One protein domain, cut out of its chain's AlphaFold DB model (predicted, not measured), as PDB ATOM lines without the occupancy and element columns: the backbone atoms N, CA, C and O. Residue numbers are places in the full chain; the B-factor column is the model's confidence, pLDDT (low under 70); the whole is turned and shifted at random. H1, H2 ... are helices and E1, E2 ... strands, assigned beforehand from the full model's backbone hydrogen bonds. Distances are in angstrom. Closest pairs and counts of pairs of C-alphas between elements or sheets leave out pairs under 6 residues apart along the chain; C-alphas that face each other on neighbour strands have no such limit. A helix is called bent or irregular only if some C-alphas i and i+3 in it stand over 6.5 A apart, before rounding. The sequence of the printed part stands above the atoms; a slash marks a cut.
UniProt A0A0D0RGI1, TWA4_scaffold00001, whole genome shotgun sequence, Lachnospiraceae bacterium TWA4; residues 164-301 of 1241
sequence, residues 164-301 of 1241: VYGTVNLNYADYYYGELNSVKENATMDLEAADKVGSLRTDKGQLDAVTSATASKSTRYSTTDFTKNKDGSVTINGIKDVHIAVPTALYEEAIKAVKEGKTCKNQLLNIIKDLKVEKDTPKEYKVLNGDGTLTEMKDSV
ATOM      1  N   VAL A 164      43.255  70.489  25.349       95.25
ATOM      2  CA  VAL A 164      44.220  70.014  24.357       95.25
ATOM      3  C   VAL A 164      44.541  68.560  24.695       95.25
ATOM      4  O   VAL A 164      45.033  68.272  25.789       95.25
ATOM      5  N   TYR A 165      44.239  67.649  23.774       95.62
ATOM      6  CA  TYR A 165      44.517  66.219  23.916       95.62
ATOM      7  C   TYR A 165      45.895  65.859  23.351       95.62
ATOM      8  O   TYR A 165      46.447  66.579  22.514       95.62
ATOM      9  N   GLY A 166      46.457  64.739  23.796       95.69
ATOM     10  CA  GLY A 166      47.682  64.196  23.224       95.69
ATOM     11  C   GLY A 166      48.279  63.029  24.001       95.69
ATOM     12  O   GLY A 166      47.885  62.759  25.134       95.69
ATOM     13  N   THR A 167      49.292  62.385  23.422       97.19
ATOM     14  CA  THR A 167      50.022  61.272  24.045       97.19
ATOM     15  C   THR A 167      51.368  61.681  24.635       97.19
ATOM     16  O   THR A 167      52.126  62.466  24.059       97.19
ATOM     17  N   VAL A 168      51.708  61.104  25.791       97.56
ATOM     18  CA  VAL A 168      52.988  61.325  26.483       97.56
ATOM     19  C   VAL A 168      53.453  60.055  27.203       97.56
ATOM     20  O   VAL A 168      52.641  59.241  27.631       97.56
ATOM     21  N   ASN A 169      54.766  59.861  27.348       97.75
ATOM     22  CA  ASN A 169      55.302  58.737  28.119       97.75
ATOM     23  C   ASN A 169      55.332  59.127  29.603       97.75
ATOM     24  O   ASN A 169      55.995  60.094  29.979       97.75
ATOM     25  N   LEU A 170      54.627  58.373  30.446       97.38
ATOM     26  CA  LEU A 170      54.540  58.603  31.886       97.38
ATOM     27  C   LEU A 170      55.321  57.530  32.640       97.38
ATOM     28  O   LEU A 170      55.216  56.338  32.356       97.38
ATOM     29  N   ASN A 171      56.078  57.936  33.658       96.38
ATOM     30  CA  ASN A 171      56.620  56.976  34.616       96.38
ATOM     31  C   ASN A 171      55.492  56.406  35.498       96.38
ATOM     32  O   ASN A 171      54.438  57.027  35.648       96.38
ATOM     33  N   TYR A 172      55.720  55.235  36.100       97.00
ATOM     34  CA  TYR A 172      54.690  54.549  36.890       97.00
ATOM     35  C   TYR A 172      54.093  55.397  38.016       97.00
ATOM     36  O   TYR A 172      52.905  55.267  38.298       97.00
ATOM     37  N   ALA A 173      54.893  56.248  38.663       96.62
ATOM     38  CA  ALA A 173      54.416  57.066  39.766       96.62
ATOM     39  C   ALA A 173      53.407  58.118  39.286       96.62
ATOM     40  O   ALA A 173      52.295  58.156  39.801       96.62
ATOM     41  N   ASP A 174      53.755  58.914  38.268       96.75
ATOM     42  CA  ASP A 174      52.855  59.945  37.728       96.75
ATOM     43  C   ASP A 174      51.620  59.330  37.041       96.75
ATOM     44  O   ASP A 174      50.523  59.874  37.152       96.75
ATOM     45  N   TYR A 175      51.764  58.158  36.409       97.62
ATOM     46  CA  TYR A 175      50.654  57.404  35.814       97.62
ATOM     47  C   TYR A 175      49.630  56.916  36.862       97.62
ATOM     48  O   TYR A 175      48.424  57.136  36.708       97.62
ATOM     49  N   TYR A 176      50.098  56.272  37.939       97.44
ATOM     50  CA  TYR A 176      49.233  55.675  38.965       97.44
ATOM     51  C   TYR A 176      48.839  56.630  40.102       97.44
ATOM     52  O   TYR A 176      47.951  56.285  40.881       97.44
ATOM     53  N   TYR A 177      49.455  57.811  40.237       96.56
ATOM     54  CA  TYR A 177      49.152  58.724  41.349       96.56
ATOM     55  C   TYR A 177      47.665  59.095  41.418       96.56
ATOM     56  O   TYR A 177      47.094  59.117  42.510       96.56
ATOM     57  N   GLY A 178      47.041  59.304  40.254       95.44
ATOM     58  CA  GLY A 178      45.597  59.464  40.113       95.44
ATOM     59  C   GLY A 178      44.829  58.298  40.726       95.44
ATOM     60  O   GLY A 178      44.104  58.504  41.699       95.44
ATOM     61  N   GLU A 179      45.069  57.081  40.225       95.00
ATOM     62  CA  GLU A 179      44.400  55.843  40.665       95.00
ATOM     63  C   GLU A 179      44.495  55.612  42.167       95.00
ATOM     64  O   GLU A 179      43.538  55.164  42.788       95.00
ATOM     65  N   LEU A 180      45.644  55.920  42.771       95.50
ATOM     66  CA  LEU A 180      45.896  55.660  44.186       95.50
ATOM     67  C   LEU A 180      45.314  56.729  45.127       95.50
ATOM     68  O   LEU A 180      45.137  56.442  46.309       95.50
ATOM     69  N   ASN A 181      45.012  57.938  44.635       94.25
ATOM     70  CA  ASN A 181      44.623  59.087  45.473       94.25
ATOM     71  C   ASN A 181      43.295  59.756  45.059       94.25
ATOM     72  O   ASN A 181      42.879  60.717  45.706       94.25
ATOM     73  N   SER A 182      42.644  59.289  43.988       89.06
ATOM     74  CA  SER A 182      41.397  59.841  43.429       89.06
ATOM     75  C   SER A 182      41.467  61.361  43.203       89.06
ATOM     76  O   SER A 182      40.650  62.155  43.682       89.06
ATOM     77  N   VAL A 183      42.525  61.763  42.491       94.25
ATOM     78  CA  VAL A 183      42.914  63.158  42.237       94.25
ATOM     79  C   VAL A 183      41.837  63.911  41.448       94.25
ATOM     80  O   VAL A 183      41.378  63.457  40.402       94.25
ATOM     81  N   LYS A 184      41.470  65.104  41.931       92.25
ATOM     82  CA  LYS A 184      40.491  65.999  41.291       92.25
ATOM     83  C   LYS A 184      41.143  66.922  40.260       92.25
ATOM     84  O   LYS A 184      42.312  67.271  40.384       92.25
ATOM     85  N   GLU A 185      40.350  67.342  39.279       93.00
ATOM     86  CA  GLU A 185      40.739  68.253  38.196       93.00
ATOM     87  C   GLU A 185      41.005  69.686  38.706       93.00
ATOM     88  O   GLU A 185      40.181  70.259  39.423       93.00
ATOM     89  N   ASN A 186      42.143  70.274  38.325       91.38
ATOM     90  CA  ASN A 186      42.543  71.649  38.626       91.38
ATOM     91  C   ASN A 186      43.317  72.269  37.446       91.38
ATOM     92  O   ASN A 186      44.491  71.967  37.230       91.38
ATOM     93  N   ALA A 187      42.678  73.199  36.734       91.81
ATOM     94  CA  ALA A 187      43.264  73.922  35.603       91.81
ATOM     95  C   ALA A 187      44.204  75.086  35.997       91.81
ATOM     96  O   ALA A 187      44.776  75.724  35.119       91.81
ATOM     97  N   THR A 188      44.364  75.401  37.287       93.75
ATOM     98  CA  THR A 188      45.174  76.550  37.736       93.75
ATOM     99  C   THR A 188      46.661  76.199  37.730       93.75
ATOM    100  O   THR A 188      47.072  75.323  38.492       93.75
ATOM    101  N   MET A 189      47.472  76.882  36.914       96.31
ATOM    102  CA  MET A 189      48.924  76.665  36.867       96.31
ATOM    103  C   MET A 189      49.603  77.075  38.184       96.31
ATOM    104  O   MET A 189      49.545  78.237  38.581       96.31
ATOM    105  N   ASP A 190      50.328  76.147  38.809       96.06
ATOM    106  CA  ASP A 190      51.204  76.407  39.950       96.06
ATOM    107  C   ASP A 190      52.573  75.737  39.739       96.06
ATOM    108  O   ASP A 190      52.769  74.536  39.940       96.06
ATOM    109  N   LEU A 191      53.551  76.549  39.331       95.88
ATOM    110  CA  LEU A 191      54.939  76.117  39.126       95.88
ATOM    111  C   LEU A 191      55.714  75.943  40.445       95.88
ATOM    112  O   LEU A 191      56.790  75.341  40.456       95.88
ATOM    113  N   GLU A 192      55.183  76.480  41.545       96.12
ATOM    114  CA  GLU A 192      55.804  76.499  42.868       96.12
ATOM    115  C   GLU A 192      55.213  75.439  43.821       96.12
ATOM    116  O   GLU A 192      55.800  75.176  44.881       96.12
ATOM    117  N   ALA A 193      54.113  74.788  43.425       95.06
ATOM    118  CA  ALA A 193      53.545  73.615  44.078       95.06
ATOM    119  C   ALA A 193      54.582  72.492  44.229       95.06
ATOM    120  O   ALA A 193      55.311  72.147  43.293       95.06
ATOM    121  N   ALA A 194      54.624  71.896  45.422       94.69
ATOM    122  CA  ALA A 194      55.507  70.778  45.728       94.69
ATOM    123  C   ALA A 194      55.131  69.522  44.922       94.69
ATOM    124  O   ALA A 194      53.953  69.202  44.773       94.69
ATOM    125  N   ASP A 195      56.142  68.783  44.456       95.12
ATOM    126  CA  ASP A 195      55.971  67.533  43.712       95.12
ATOM    127  C   ASP A 195      55.413  66.416  44.612       95.12
ATOM    128  O   ASP A 195      56.159  65.663  45.243       95.12
ATOM    129  N   LYS A 196      54.081  66.313  44.663       94.69
ATOM    130  CA  LYS A 196      53.328  65.315  45.446       94.69
ATOM    131  C   LYS A 196      53.659  63.864  45.080       94.69
ATOM    132  O   LYS A 196      53.372  62.964  45.864       94.69
ATOM    133  N   VAL A 197      54.242  63.644  43.902       95.31
ATOM    134  CA  VAL A 197      54.571  62.324  43.347       95.31
ATOM    135  C   VAL A 197      56.087  62.053  43.400       95.31
ATOM    136  O   VAL A 197      56.543  60.943  43.132       95.31
ATOM    137  N   GLY A 198      56.885  63.050  43.807       92.25
ATOM    138  CA  GLY A 198      58.349  63.030  43.788       92.25
ATOM    139  C   GLY A 198      58.977  61.823  44.478       92.25
ATOM    140  O   GLY A 198      59.791  61.131  43.868       92.25
ATOM    141  N   SER A 199      58.555  61.538  45.713       90.62
ATOM    142  CA  SER A 199      59.021  60.379  46.486       90.62
ATOM    143  C   SER A 199      58.676  59.053  45.811       90.62
ATOM    144  O   SER A 199      59.526  58.176  45.704       90.62
ATOM    145  N   LEU A 200      57.467  58.913  45.260       92.25
ATOM    146  CA  LEU A 200      57.025  57.678  44.606       92.25
ATOM    147  C   LEU A 200      57.863  57.317  43.364       92.25
ATOM    148  O   LEU A 200      57.946  56.134  43.038       92.25
ATOM    149  N   ARG A 201      58.519  58.294  42.713       92.25
ATOM    150  CA  ARG A 201      59.501  58.057  41.632       92.25
ATOM    151  C   ARG A 201      60.889  57.648  42.124       92.25
ATOM    152  O   ARG A 201      61.601  56.957  41.398       92.25
ATOM    153  N   THR A 202      61.321  58.149  43.283       86.56
ATOM    154  CA  THR A 202      62.716  58.035  43.756       86.56
ATOM    155  C   THR A 202      62.933  56.957  44.805       86.56
ATOM    156  O   THR A 202      64.042  56.428  44.926       86.56
ATOM    157  N   ASP A 203      61.897  56.643  45.574       86.06
ATOM    158  CA  ASP A 203      61.985  55.777  46.737       86.06
ATOM    159  C   ASP A 203      61.949  54.324  46.270       86.06
ATOM    160  O   ASP A 203      60.936  53.814  45.785       86.06
ATOM    161  N   LYS A 204      63.108  53.665  46.372       83.75
ATOM    162  CA  LYS A 204      63.333  52.342  45.784       83.75
ATOM    163  C   LYS A 204      62.286  51.329  46.231       83.75
ATOM    164  O   LYS A 204      62.114  51.089  47.426       83.75
ATOM    165  N   GLY A 205      61.651  50.694  45.255       82.56
ATOM    166  CA  GLY A 205      60.599  49.713  45.473       82.56
ATOM    167  C   GLY A 205      59.186  50.272  45.619       82.56
ATOM    168  O   GLY A 205      58.261  49.475  45.771       82.56
ATOM    169  N   GLN A 206      58.993  51.594  45.530       91.50
ATOM    170  CA  GLN A 206      57.674  52.201  45.340       91.50
ATOM    171  C   GLN A 206      57.269  52.126  43.858       91.50
ATOM    172  O   GLN A 206      57.163  51.022  43.315       91.50
ATOM    173  N   LEU A 207      57.024  53.255  43.188       93.94
ATOM    174  CA  LEU A 207      56.663  53.325  41.765       93.94
ATOM    175  C   LEU A 207      57.846  53.810  40.908       93.94
ATOM    176  O   LEU A 207      57.692  54.500  39.901       93.94
ATOM    177  N   ASP A 208      59.038  53.395  41.324       93.44
ATOM    178  CA  ASP A 208      60.312  53.586  40.648       93.44
ATOM    179  C   ASP A 208      60.455  52.707  39.391       93.44
ATOM    180  O   ASP A 208      59.758  51.706  39.192       93.44
ATOM    181  N   ALA A 209      61.395  53.078  38.523       93.00
ATOM    182  CA  ALA A 209      61.648  52.379  37.266       93.00
ATOM    183  C   ALA A 209      62.199  50.951  37.483       93.00
ATOM    184  O   ALA A 209      63.133  50.733  38.258       93.00
ATOM    185  N   VAL A 210      61.669  49.970  36.745       90.94
ATOM    186  CA  VAL A 210      62.084  48.560  36.851       90.94
ATOM    187  C   VAL A 210      63.409  48.366  36.110       90.94
ATOM    188  O   VAL A 210      63.463  48.394  34.881       90.94
ATOM    189  N   THR A 211      64.490  48.166  36.864       88.00
ATOM    190  CA  THR A 211      65.878  48.098  36.356       88.00
ATOM    191  C   THR A 211      66.396  46.675  36.105       88.00
ATOM    192  O   THR A 211      67.488  46.502  35.570       88.00
ATOM    193  N   SER A 212      65.617  45.647  36.452       79.69
ATOM    194  CA  SER A 212      65.949  44.220  36.286       79.69
ATOM    195  C   SER A 212      65.458  43.611  34.960       79.69
ATOM    196  O   SER A 212      65.526  42.395  34.757       79.69
ATOM    197  N   ALA A 213      64.935  44.427  34.038       80.69
ATOM    198  CA  ALA A 213      64.333  43.943  32.802       80.69
ATOM    199  C   ALA A 213      65.382  43.563  31.738       80.69
ATOM    200  O   ALA A 213      66.346  44.282  31.469       80.69
ATOM    201  N   THR A 214      65.153  42.435  31.060       82.56
ATOM    202  CA  THR A 214      65.873  42.096  29.824       82.56
ATOM    203  C   THR A 214      65.150  42.694  28.618       82.56
ATOM    204  O   THR A 214      63.940  42.923  28.666       82.56
ATOM    205  N   ALA A 215      65.851  42.861  27.494       81.50
ATOM    206  CA  ALA A 215      65.254  43.367  26.254       81.50
ATOM    207  C   ALA A 215      64.081  42.516  25.716       81.50
ATOM    208  O   ALA A 215      63.285  43.014  24.931       81.50
ATOM    209  N   SER A 216      63.950  41.251  26.139       80.75
ATOM    210  CA  SER A 216      62.808  40.376  25.809       80.75
ATOM    211  C   SER A 216      61.710  40.343  26.884       80.75
ATOM    212  O   SER A 216      60.672  39.714  26.660       80.75
ATOM    213  N   LYS A 217      61.934  40.967  28.053       80.25
ATOM    214  CA  LYS A 217      60.889  41.304  29.036       80.25
ATOM    215  C   LYS A 217      60.272  42.674  28.698       80.25
ATOM    216  O   LYS A 217      59.056  42.777  28.608       80.25
ATOM    217  N   SER A 218      61.092  43.692  28.410       84.06
ATOM    218  CA  SER A 218      60.630  45.075  28.176       84.06
ATOM    219  C   SER A 218      59.754  45.278  26.936       84.06
ATOM    220  O   SER A 218      59.064  46.283  26.843       84.06
ATOM    221  N   THR A 219      59.753  44.334  25.991       86.75
ATOM    222  CA  THR A 219      58.880  44.345  24.804       86.75
ATOM    223  C   THR A 219      57.691  43.381  24.922       86.75
ATOM    224  O   THR A 219      57.113  43.013  23.904       86.75
ATOM    225  N   ARG A 220      57.357  42.886  26.127       87.69
ATOM    226  CA  ARG A 220      56.202  41.984  26.333       87.69
ATOM    227  C   ARG A 220      54.874  42.717  26.314       87.69
ATOM    228  O   ARG A 220      53.923  42.211  25.723       87.69
ATOM    229  N   TYR A 221      54.844  43.876  26.961       90.38
ATOM    230  CA  TYR A 221      53.684  44.748  27.005       90.38
ATOM    231  C   TYR A 221      53.896  45.888  26.016       90.38
ATOM    232  O   TYR A 221      54.851  46.653  26.168       90.38
ATOM    233  N   SER A 222      53.058  45.991  24.981       91.69
ATOM    234  CA  SER A 222      53.246  46.987  23.909       91.69
ATOM    235  C   SER A 222      53.151  48.428  24.421       91.69
ATOM    236  O   SER A 222      53.739  49.323  23.816       91.69
ATOM    237  N   THR A 223      52.469  48.616  25.552       93.81
ATOM    238  CA  THR A 223      52.280  49.837  26.352       93.81
ATOM    239  C   THR A 223      53.516  50.264  27.168       93.81
ATOM    240  O   THR A 223      53.507  51.317  27.794       93.81
ATOM    241  N   THR A 224      54.610  49.492  27.174       95.00
ATOM    242  CA  THR A 224      55.793  49.762  28.020       95.00
ATOM    243  C   THR A 224      56.664  50.910  27.492       95.00
ATOM    244  O   THR A 224      57.161  50.834  26.367       95.00
ATOM    245  N   ASP A 225      56.970  51.902  28.336       95.56
ATOM    246  CA  ASP A 225      58.080  52.839  28.111       95.56
ATOM    247  C   ASP A 225      59.386  52.296  28.705       95.56
ATOM    248  O   ASP A 225      59.446  51.947  29.889       95.56
ATOM    249  N   PHE A 226      60.457  52.237  27.905       94.75
ATOM    250  CA  PHE A 226      61.743  51.733  28.382       94.75
ATOM    251  C   PHE A 226      62.972  52.382  27.736       94.75
ATOM    252  O   PHE A 226      63.055  52.602  26.528       94.75
ATOM    253  N   THR A 227      63.997  52.582  28.561       93.31
ATOM    254  CA  THR A 227      65.326  53.052  28.168       93.31
ATOM    255  C   THR A 227      66.278  51.866  28.031       93.31
ATOM    256  O   THR A 227      66.500  51.124  28.990       93.31
ATOM    257  N   LYS A 228      66.905  51.691  26.860       89.44
ATOM    258  CA  LYS A 228      67.990  50.710  26.687       89.44
ATOM    259  C   LYS A 228      69.333  51.311  27.107       89.44
ATOM    260  O   LYS A 228      69.794  52.293  26.526       89.44
ATOM    261  N   ASN A 229      69.982  50.688  28.084       85.12
ATOM    262  CA  ASN A 229      71.240  51.154  28.655       85.12
ATOM    263  C   ASN A 229      72.452  50.744  27.796       85.12
ATOM    264  O   ASN A 229      72.390  49.841  26.958       85.12
ATOM    265  N   LYS A 230      73.593  51.415  28.013       83.38
ATOM    266  CA  LYS A 230      74.831  51.235  27.219       83.38
ATOM    267  C   LYS A 230      75.497  49.863  27.380       83.38
ATOM    268  O   LYS A 230      76.304  49.489  26.537       83.38
ATOM    269  N   ASP A 231      75.177  49.146  28.451       78.38
ATOM    270  CA  ASP A 231      75.618  47.775  28.734       78.38
ATOM    271  C   ASP A 231      74.689  46.701  28.134       78.38
ATOM    272  O   ASP A 231      75.022  45.519  28.152       78.38
ATOM    273  N   GLY A 232      73.543  47.101  27.568       75.62
ATOM    274  CA  GLY A 232      72.524  46.202  27.030       75.62
ATOM    275  C   GLY A 232      71.409  45.826  28.011       75.62
ATOM    276  O   GLY A 232      70.458  45.170  27.578       75.62
ATOM    277  N   SER A 233      71.476  46.261  29.276       81.81
ATOM    278  CA  SER A 233      70.341  46.187  30.208       81.81
ATOM    279  C   SER A 233      69.203  47.123  29.777       81.81
ATOM    280  O   SER A 233      69.386  47.999  28.922       81.81
ATOM    281  N   VAL A 234      68.009  46.934  30.343       89.69
ATOM    282  CA  VAL A 234      66.852  47.790  30.066       89.69
ATOM    283  C   VAL A 234      66.218  48.268  31.366       89.69
ATOM    284  O   VAL A 234      65.916  47.476  32.254       89.69
ATOM    285  N   THR A 235      65.979  49.575  31.435       93.06
ATOM    286  CA  THR A 235      65.194  50.219  32.488       93.06
ATOM    287  C   THR A 235      63.796  50.493  31.942       93.06
ATOM    288  O   THR A 235      63.664  51.244  30.981       93.06
ATOM    289  N   ILE A 236      62.756  49.901  32.527       93.94
ATOM    290  CA  ILE A 236      61.359  50.226  32.204       93.94
ATOM    291  C   ILE A 236      60.935  51.396  33.089       93.94
ATOM    292  O   ILE A 236      60.886  51.250  34.311       93.94
ATOM    293  N   ASN A 237      60.641  52.547  32.488       93.75
ATOM    294  CA  ASN A 237      60.354  53.771  33.235       93.75
ATOM    295  C   ASN A 237      58.866  53.851  33.633       93.75
ATOM    296  O   ASN A 237      58.544  54.346  34.715       93.75
ATOM    297  N   GLY A 238      57.973  53.334  32.784       95.56
ATOM    298  CA  GLY A 238      56.526  53.342  32.997       95.56
ATOM    299  C   GLY A 238      55.743  52.942  31.750       95.56
ATOM    300  O   GLY A 238      56.081  51.954  31.094       95.56
ATOM    301  N   ILE A 239      54.699  53.709  31.442       97.31
ATOM    302  CA  ILE A 239      53.766  53.482  30.336       97.31
ATOM    303  C   ILE A 239      54.043  54.522  29.241       97.31
ATOM    304  O   ILE A 239      54.131  55.721  29.514       97.31
ATOM    305  N   LYS A 240      54.239  54.074  27.999       96.06
ATOM    306  CA  LYS A 240      54.488  54.964  26.853       96.06
ATOM    307  C   LYS A 240      53.171  55.472  26.281       96.06
ATOM    308  O   LYS A 240      52.167  54.780  26.399       96.06
ATOM    309  N   ASP A 241      53.209  56.581  25.546       95.19
ATOM    310  CA  ASP A 241      52.101  57.012  24.685       95.19
ATOM    311  C   ASP A 241      50.734  56.960  25.403       95.19
ATOM    312  O   ASP A 241      49.787  56.382  24.878       95.19
ATOM    313  N   VAL A 242      50.657  57.464  26.639       96.81
ATOM    314  CA  VAL A 242      49.422  57.524  27.436       96.81
ATOM    315  C   VAL A 242      48.639  58.756  27.015       96.81
ATOM    316  O   VAL A 242      49.210  59.850  26.968       96.81
ATOM    317  N   HIS A 243      47.347  58.593  26.736       95.50
ATOM    318  CA  HIS A 243      46.468  59.705  26.395       95.50
ATOM    319  C   HIS A 243      46.233  60.609  27.612       95.50
ATOM    320  O   HIS A 243      45.810  60.168  28.686       95.50
ATOM    321  N   ILE A 244      46.505  61.902  27.442       96.50
ATOM    322  CA  ILE A 244      46.213  62.934  28.432       96.50
ATOM    323  C   ILE A 244      45.406  64.079  27.825       96.50
ATOM    324  O   ILE A 244      45.488  64.379  26.634       96.50
ATOM    325  N   ALA A 245      44.642  64.745  28.683       96.12
ATOM    326  CA  ALA A 245      43.895  65.949  28.366       96.12
ATOM    327  C   ALA A 245      44.388  67.095  29.256       96.12
ATOM    328  O   ALA A 245      44.366  67.002  30.483       96.12
ATOM    329  N   VAL A 246      44.834  68.191  28.650       97.12
ATOM    330  CA  VAL A 246      45.289  69.387  29.367       97.12
ATOM    331  C   VAL A 246      44.233  70.477  29.199       97.12
ATOM    332  O   VAL A 246      43.941  70.818  28.056       97.12
ATOM    333  N   PRO A 247      43.656  71.056  30.270       95.75
ATOM    334  CA  PRO A 247      42.745  72.195  30.144       95.75
ATOM    335  C   PRO A 247      43.372  73.301  29.286       95.75
ATOM    336  O   PRO A 247      44.513  73.684  29.530       95.75
ATOM    337  N   THR A 248      42.675  73.805  28.269       93.38
ATOM    338  CA  THR A 248      43.336  74.556  27.179       93.38
ATOM    339  C   THR A 248      44.070  75.818  27.650       93.38
ATOM    340  O   THR A 248      45.218  76.032  27.268       93.38
ATOM    341  N   ALA A 249      43.496  76.572  28.595       92.25
ATOM    342  CA  ALA A 249      44.183  77.702  29.231       92.25
ATOM    343  C   ALA A 249      45.476  77.284  29.973       92.25
ATOM    344  O   ALA A 249      46.496  77.966  29.879       92.25
ATOM    345  N   LEU A 250      45.470  76.128  30.653       96.00
ATOM    346  CA  LEU A 250      46.664  75.572  31.297       96.00
ATOM    347  C   LEU A 250      47.719  75.164  30.262       96.00
ATOM    348  O   LEU A 250      48.905  75.401  30.482       96.00
ATOM    349  N   TYR A 251      47.307  74.574  29.135       95.94
ATOM    350  CA  TYR A 251      48.226  74.222  28.051       95.94
ATOM    351  C   TYR A 251      48.916  75.468  27.480       95.94
ATOM    352  O   TYR A 251      50.139  75.478  27.345       95.94
ATOM    353  N   GLU A 252      48.161  76.530  27.196       93.81
ATOM    354  CA  GLU A 252      48.685  77.791  26.660       93.81
ATOM    355  C   GLU A 252      49.653  78.493  27.624       93.81
ATOM    356  O   GLU A 252      50.743  78.919  27.218       93.81
ATOM    357  N   GLU A 253      49.310  78.567  28.914       96.12
ATOM    358  CA  GLU A 253      50.194  79.126  29.940       96.12
ATOM    359  C   GLU A 253      51.457  78.275  30.146       96.12
ATOM    360  O   GLU A 253      52.570  78.814  30.200       96.12
ATOM    361  N   ALA A 254      51.320  76.947  30.193       95.81
ATOM    362  CA  ALA A 254      52.439  76.039  30.408       95.81
ATOM    363  C   ALA A 254      53.380  75.971  29.194       95.81
ATOM    364  O   ALA A 254      54.597  76.051  29.363       95.81
ATOM    365  N   ILE A 255      52.870  75.908  27.956       95.44
ATOM    366  CA  ILE A 255      53.725  75.896  26.757       95.44
ATOM    367  C   ILE A 255      54.442  77.240  26.566       95.44
ATOM    368  O   ILE A 255      55.565  77.282  26.055       95.44
ATOM    369  N   LYS A 256      53.843  78.347  27.026       95.00
ATOM    370  CA  LYS A 256      54.519  79.644  27.150       95.00
ATOM    371  C   LYS A 256      55.617  79.598  28.217       95.00
ATOM    372  O   LYS A 256      56.733  80.022  27.930       95.00
ATOM    373  N   ALA A 257      55.358  79.027  29.392       94.81
ATOM    374  CA  ALA A 257      56.363  78.869  30.445       94.81
ATOM    375  C   ALA A 257      57.558  77.987  30.017       94.81
ATOM    376  O   ALA A 257      58.702  78.327  30.327       94.81
ATOM    377  N   VAL A 258      57.317  76.924  29.237       95.00
ATOM    378  CA  VAL A 258      58.362  76.104  28.592       95.00
ATOM    379  C   VAL A 258      59.199  76.944  27.616       95.00
ATOM    380  O   VAL A 258      60.426  76.916  27.686       95.00
ATOM    381  N   LYS A 259      58.560  77.732  26.737       94.00
ATOM    382  CA  LYS A 259      59.247  78.627  25.778       94.00
ATOM    383  C   LYS A 259      60.053  79.738  26.466       94.00
ATOM    384  O   LYS A 259      61.103  80.128  25.965       94.00
ATOM    385  N   GLU A 260      59.582  80.226  27.612       94.94
ATOM    386  CA  GLU A 260      60.271  81.210  28.460       94.94
ATOM    387  C   GLU A 260      61.395  80.593  29.319       94.94
ATOM    388  O   GLU A 260      62.143  81.329  29.963       94.94
ATOM    389  N   GLY A 261      61.544  79.261  29.335       93.50
ATOM    390  CA  GLY A 261      62.579  78.561  30.101       93.50
ATOM    391  C   GLY A 261      62.376  78.610  31.620       93.50
ATOM    392  O   GLY A 261      63.355  78.562  32.367       93.50
ATOM    393  N   LYS A 262      61.128  78.743  32.088       94.31
ATOM    394  CA  LYS A 262      60.806  78.798  33.522       94.31
ATOM    395  C   LYS A 262      61.116  77.474  34.222       94.31
ATOM    396  O   LYS A 262      60.883  76.393  33.688       94.31
ATOM    397  N   THR A 263      61.593  77.571  35.459       92.88
ATOM    398  CA  THR A 263      61.685  76.433  36.379       92.88
ATOM    399  C   THR A 263      60.305  76.062  36.915       92.88
ATOM    400  O   THR A 263      59.481  76.940  37.158       92.88
ATOM    401  N   CYS A 264      60.086  74.772  37.156       95.56
ATOM    402  CA  CYS A 264      58.914  74.241  37.843       95.56
ATOM    403  C   CYS A 264      59.378  73.234  38.903       95.56
ATOM    404  O   CYS A 264      60.372  72.536  38.690       95.56
ATOM    405  N   LYS A 265      58.696  73.184  40.050       96.12
ATOM    406  CA  LYS A 265      58.998  72.235  41.134       96.12
ATOM    407  C   LYS A 265      58.351  70.865  40.945       96.12
ATOM    408  O   LYS A 265      58.820  69.914  41.559       96.12
ATOM    409  N   ASN A 266      57.311  70.777  40.121       94.81
ATOM    410  CA  ASN A 266      56.566  69.563  39.785       94.81
ATOM    411  C   ASN A 266      56.708  69.223  38.283       94.81
ATOM    412  O   ASN A 266      57.461  69.873  37.554       94.81
ATOM    413  N   GLN A 267      56.009  68.188  37.809       95.44
ATOM    414  CA  GLN A 267      56.198  67.662  36.450       95.44
ATOM    415  C   GLN A 267      55.448  68.404  35.339       95.44
ATOM    416  O   GLN A 267      55.694  68.082  34.176       95.44
ATOM    417  N   LEU A 268      54.597  69.402  35.633       97.00
ATOM    418  CA  LEU A 268      53.750  70.066  34.626       97.00
ATOM    419  C   LEU A 268      54.532  70.456  33.361       97.00
ATOM    420  O   LEU A 268      54.179  70.041  32.259       97.00
ATOM    421  N   LEU A 269      55.624  71.214  33.507       96.94
ATOM    422  CA  LEU A 269      56.389  71.710  32.354       96.94
ATOM    423  C   LEU A 269      57.211  70.619  31.648       96.94
ATOM    424  O   LEU A 269      57.566  70.802  30.487       96.94
ATOM    425  N   ASN A 270      57.494  69.492  32.307       96.00
ATOM    426  CA  ASN A 270      58.140  68.344  31.665       96.00
ATOM    427  C   ASN A 270      57.130  67.590  30.793       96.00
ATOM    428  O   ASN A 270      57.384  67.370  29.612       96.00
ATOM    429  N   ILE A 271      55.955  67.281  31.351       97.19
ATOM    430  CA  ILE A 271      54.870  66.583  30.650       97.19
ATOM    431  C   ILE A 271      54.400  67.413  29.445       97.19
ATOM    432  O   ILE A 271      54.338  66.895  28.335       97.19
ATOM    433  N   ILE A 272      54.173  68.721  29.618       97.25
ATOM    434  CA  ILE A 272      53.761  69.645  28.542       97.25
ATOM    435  C   ILE A 272      54.809  69.770  27.426       97.25
ATOM    436  O   ILE A 272      54.455  69.978  26.268       97.25
ATOM    437  N   LYS A 273      56.100  69.654  27.756       96.69
ATOM    438  CA  LYS A 273      57.203  69.731  26.787       96.69
ATOM    439  C   LYS A 273      57.317  68.472  25.924       96.69
ATOM    440  O   LYS A 273      57.702  68.586  24.762       96.69
ATOM    441  N   ASP A 274      57.009  67.307  26.490       96.19
ATOM    442  CA  ASP A 274      57.158  66.005  25.830       96.19
ATOM    443  C   ASP A 274      55.811  65.452  25.282       96.19
ATOM    444  O   ASP A 274      55.780  64.377  24.679       96.19
ATOM    445  N   LEU A 275      54.712  66.209  25.437       96.81
ATOM    446  CA  LEU A 275      53.360  65.920  24.933       96.81
ATOM    447  C   LEU A 275      53.249  66.025  23.399       96.81
ATOM    448  O   LEU A 275      53.527  67.067  22.799       96.81
ATOM    449  N   LYS A 276      52.742  64.961  22.771       96.94
ATOM    450  CA  LYS A 276      52.396  64.885  21.345       96.94
ATOM    451  C   LYS A 276      50.922  65.252  21.174       96.94
ATOM    452  O   LYS A 276      50.061  64.439  21.480       96.94
ATOM    453  N   VAL A 277      50.626  66.468  20.719       94.62
ATOM    454  CA  VAL A 277      49.235  66.938  20.573       94.62
ATOM    455  C   VAL A 277      48.478  66.122  19.518       94.62
ATOM    456  O   VAL A 277      48.957  65.943  18.398       94.62
ATOM    457  N   GLU A 278      47.279  65.675  19.882       90.69
ATOM    458  CA  GLU A 278      46.344  64.910  19.049       90.69
ATOM    459  C   GLU A 278      45.152  65.791  18.636       90.69
ATOM    460  O   GLU A 278      44.862  66.807  19.270       90.69
ATOM    461  N   LYS A 279      44.501  65.452  17.516       84.62
ATOM    462  CA  LYS A 279      43.380  66.238  16.962       84.62
ATOM    463  C   LYS A 279      42.019  65.787  17.474       84.62
ATOM    464  O   LYS A 279      41.130  66.613  17.654       84.62
ATOM    465  N   ASP A 280      41.875  64.483  17.644       86.06
ATOM    466  CA  ASP A 280      40.629  63.814  17.978       86.06
ATOM    467  C   ASP A 280      40.616  63.491  19.478       86.06
ATOM    468  O   ASP A 280      41.666  63.250  20.075       86.06
ATOM    469  N   THR A 281      39.436  63.487  20.101       88.94
ATOM    470  CA  THR A 281      39.300  63.094  21.512       88.94
ATOM    471  C   THR A 281      39.579  61.590  21.650       88.94
ATOM    472  O   THR A 281      38.850  60.799  21.041       88.94
ATOM    473  N   PRO A 282      40.584  61.162  22.434       90.69
ATOM    474  CA  PRO A 282      40.847  59.748  22.678       90.69
ATOM    475  C   PRO A 282      39.754  59.129  23.562       90.69
ATOM    476  O   PRO A 282      39.082  59.828  24.323       90.69
ATOM    477  N   LYS A 283      39.573  57.807  23.459       88.56
ATOM    478  CA  LYS A 283      38.539  57.068  24.214       88.56
ATOM    479  C   LYS A 283      38.794  57.039  25.717       88.56
ATOM    480  O   LYS A 283      37.852  56.977  26.493       88.56
ATOM    481  N   GLU A 284      40.058  57.052  26.107       91.81
ATOM    482  CA  GLU A 284      40.526  57.128  27.488       91.81
ATOM    483  C   GLU A 284      41.414  58.370  27.608       91.81
ATOM    484  O   GLU A 284      42.102  58.732  26.649       91.81
ATOM    485  N   TYR A 285      41.427  59.040  28.757       93.62
ATOM    486  CA  TYR A 285      42.477  60.015  29.061       93.62
ATOM    487  C   TYR A 285      42.597  60.335  30.548       93.62
ATOM    488  O   TYR A 285      41.620  60.375  31.295       93.62
ATOM    489  N   LYS A 286      43.811  60.696  30.969       95.81
ATOM    490  CA  LYS A 286      44.064  61.331  32.272       95.81
ATOM    491  C   LYS A 286      44.079  62.847  32.121       95.81
ATOM    492  O   LYS A 286      44.722  63.368  31.214       95.81
ATOM    493  N   VAL A 287      43.411  63.584  33.008       96.62
ATOM    494  CA  VAL A 287      43.503  65.053  32.991       96.62
ATOM    495  C   VAL A 287      44.758  65.499  33.731       96.62
ATOM    496  O   VAL A 287      44.982  65.091  34.871       96.62
ATOM    497  N   LEU A 288      45.574  66.332  33.082       97.75
ATOM    498  CA  LEU A 288      46.769  66.935  33.672       97.75
ATOM    499  C   LEU A 288      46.400  68.217  34.426       97.75
ATOM    500  O   LEU A 288      45.850  69.157  33.849       97.75
ATOM    501  N   ASN A 289      46.746  68.260  35.708       97.31
ATOM    502  CA  ASN A 289      46.523  69.398  36.587       97.31
ATOM    503  C   ASN A 289      47.689  70.387  36.564       97.31
ATOM    504  O   ASN A 289      48.846  70.025  36.341       97.31
ATOM    505  N   GLY A 290      47.401  71.641  36.910       95.75
ATOM    506  CA  GLY A 290      48.403  72.707  36.960       95.75
ATOM    507  C   GLY A 290      49.429  72.605  38.095       95.75
ATOM    508  O   GLY A 290      50.368  73.394  38.112       95.75
ATOM    509  N   ASP A 291      49.304  71.626  38.995       95.75
ATOM    510  CA  ASP A 291      50.329  71.242  39.978       95.75
ATOM    511  C   ASP A 291      51.160  70.017  39.537       95.75
ATOM    512  O   ASP A 291      51.900  69.437  40.336       95.75
ATOM    513  N   GLY A 292      51.017  69.594  38.277       95.25
ATOM    514  CA  GLY A 292      51.719  68.454  37.693       95.25
ATOM    515  C   GLY A 292      51.149  67.082  38.063       95.25
ATOM    516  O   GLY A 292      51.729  66.082  37.651       95.25
ATOM    517  N   THR A 293      50.045  67.006  38.817       97.38
ATOM    518  CA  THR A 293      49.349  65.732  39.080       97.38
ATOM    519  C   THR A 293      48.431  65.319  37.927       97.38
ATOM    520  O   THR A 293      48.016  66.146  37.116       97.38
ATOM    521  N   LEU A 294      48.098  64.030  37.858       97.56
ATOM    522  CA  LEU A 294      47.173  63.449  36.881       97.56
ATOM    523  C   LEU A 294      45.983  62.802  37.601       97.56
ATOM    524  O   LEU A 294      46.131  62.306  38.721       97.56
ATOM    525  N   THR A 295      44.808  62.808  36.968       96.38
ATOM    526  CA  THR A 295      43.600  62.150  37.496       96.38
ATOM    527  C   THR A 295      43.654  60.621  37.388       96.38
ATOM    528  O   THR A 295      44.543  60.041  36.751       96.38
ATOM    529  N   GLU A 296      42.664  59.958  37.991       93.75
ATOM    530  CA  GLU A 296      42.228  58.622  37.548       93.75
ATOM    531  C   GLU A 296      41.926  58.657  36.032       93.75
ATOM    532  O   GLU A 296      41.644  59.736  35.484       93.75
ATOM    533  N   MET A 297      42.046  57.520  35.343       92.50
ATOM    534  CA  MET A 297      41.675  57.417  33.924       92.50
ATOM    535  C   MET A 297      40.196  57.800  33.737       92.50
ATOM    536  O   MET A 297      39.350  57.496  34.581       92.50
ATOM    537  N   LYS A 298      39.885  58.526  32.660       89.38
ATOM    538  CA  LYS A 298      38.515  58.869  32.266       89.38
ATOM    539  C   LYS A 298      38.191  58.203  30.939       89.38
ATOM    540  O   LYS A 298      38.720  58.623  29.910       89.38
ATOM    541  N   ASP A 299      37.279  57.243  30.975       82.75
ATOM    542  CA  ASP A 299      36.907  56.455  29.803       82.75
ATOM    543  C   ASP A 299      35.579  56.931  29.207       82.75
ATOM    544  O   ASP A 299      34.642  57.306  29.916       82.75
ATOM    545  N   SER A 300      35.478  56.878  27.881       74.25
ATOM    546  CA  SER A 300      34.238  57.055  27.122       74.25
ATOM    547  C   SER A 300      33.454  55.747  26.958       74.25
ATOM    548  O   SER A 300      32.437  55.727  26.268       74.25
ATOM    549  N   VAL A 301      33.952  54.643  27.522       74.56
ATOM    550  CA  VAL A 301      33.365  53.301  27.450       74.56
ATOM    551  C   VAL A 301      33.197  52.778  28.873       74.56
ATOM    552  O   VAL A 301      34.135  52.825  29.660       74.56
TER     553      VAL A 301
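What this domain is: This is residues 164 to 301 of the 1241 residues of an uncharacterized protein of Lachnospiraceae bacterium TWA4 (UniProt A0A0D0RGI1). One long bent strand, E4, runs through a strongly twisted sheet, with E2 and E3 paired to its first part at one end and E1 and E5 to its later part. H4 packs over the E1 side and H3 packs on H4 near the end of E4, while H1 sits beside E4 with H2 next to it. The printed part has 138 residues with four named helices and five named strands; along the chain come E1, H1, H2, E2, E3, E4, H3, H4 and E5, and in the branched, mixed sheet E4 has four neighbours, with E4 and E5 parallel and E1 and E4, E2 and E4, and E3 and E4 antiparallel. The class is mixed, helices and strands; the whole is compact, with a radius of gyration of the C-alphas of 15.2 A and spans of 42 by 35 by 29 A.

Where its parts are: E4, residues 234 to 247, is 34.3 A long, runs from C-alpha 234 at (66.852, 47.790, 30.066) to C-alpha 247 at (42.745, 72.195, 30.144), and bends by 56 degrees at residue 243. E1, residues 164 to 171, is 20.7 A long, begins at (44.220, 70.014, 24.357) and bends by 59 degrees at residue 167. E2 is residues 210 to 213, E3 residues 224 to 228 and E5 residues 284 to 287. H3, residues 248 to 259, is 16.5 A long, and H1, residues 172 to 181, is 14.0 A long. H4 is residues 268 to 274 and H2 residues 198 to 202. H1 is irregular, but only just: C-alphas 175 and 178 are 6.9 A apart.

How they stand to each other: E1 and E2 lie on one side of E4, E3 and E5 on the other side. N 166 and O 244 of E1 and E4 are 3.0 A apart; N 210 and O 236 of E2 and E4, 2.9 A. E3 and E4 form a hairpin, with N 227 and O 235 2.8 A apart. E5 has N 286 3.1 A from O 243 of E4. E4, H3 H4 and E5 make a strand-helix-strand unit, two parallel neighbour strands with helices between, its crossover right-handed. H3 and H4 touch, about perpendicular at 76 degrees, the C-alphas of Val 258 and Leu 269 being closest at 6.1 A. H4 is on the sheet at a height of 8.1 A, over none of its strands, but only just: 2 of its C-alphas fall on E1. H3 only grazes the sheet, with residues 248 to 254. H1 is at the sheet's level, at a height of 1.1 A. H2 is not on the sheet; it touches H1, the closest C-alphas being those of Ala 173 and Arg 201, 5.5 A apart. Every O i to N i+4 pair is within hydrogen-bond range in H2, H3 and H4, and 4 of 6 in H1.

The domain as a whole: The C-alphas farthest apart are those of Asp 231 and Ala 249, 43.4 A. The printed part has no cut. The link from H1 to H2, residues 182 to 197, is long. Residues 284 to 285 of E5 pair antiparallel with residues 298 to 299. The mean pLDDT of the printed part is 92.5, and no printed residue is under 70.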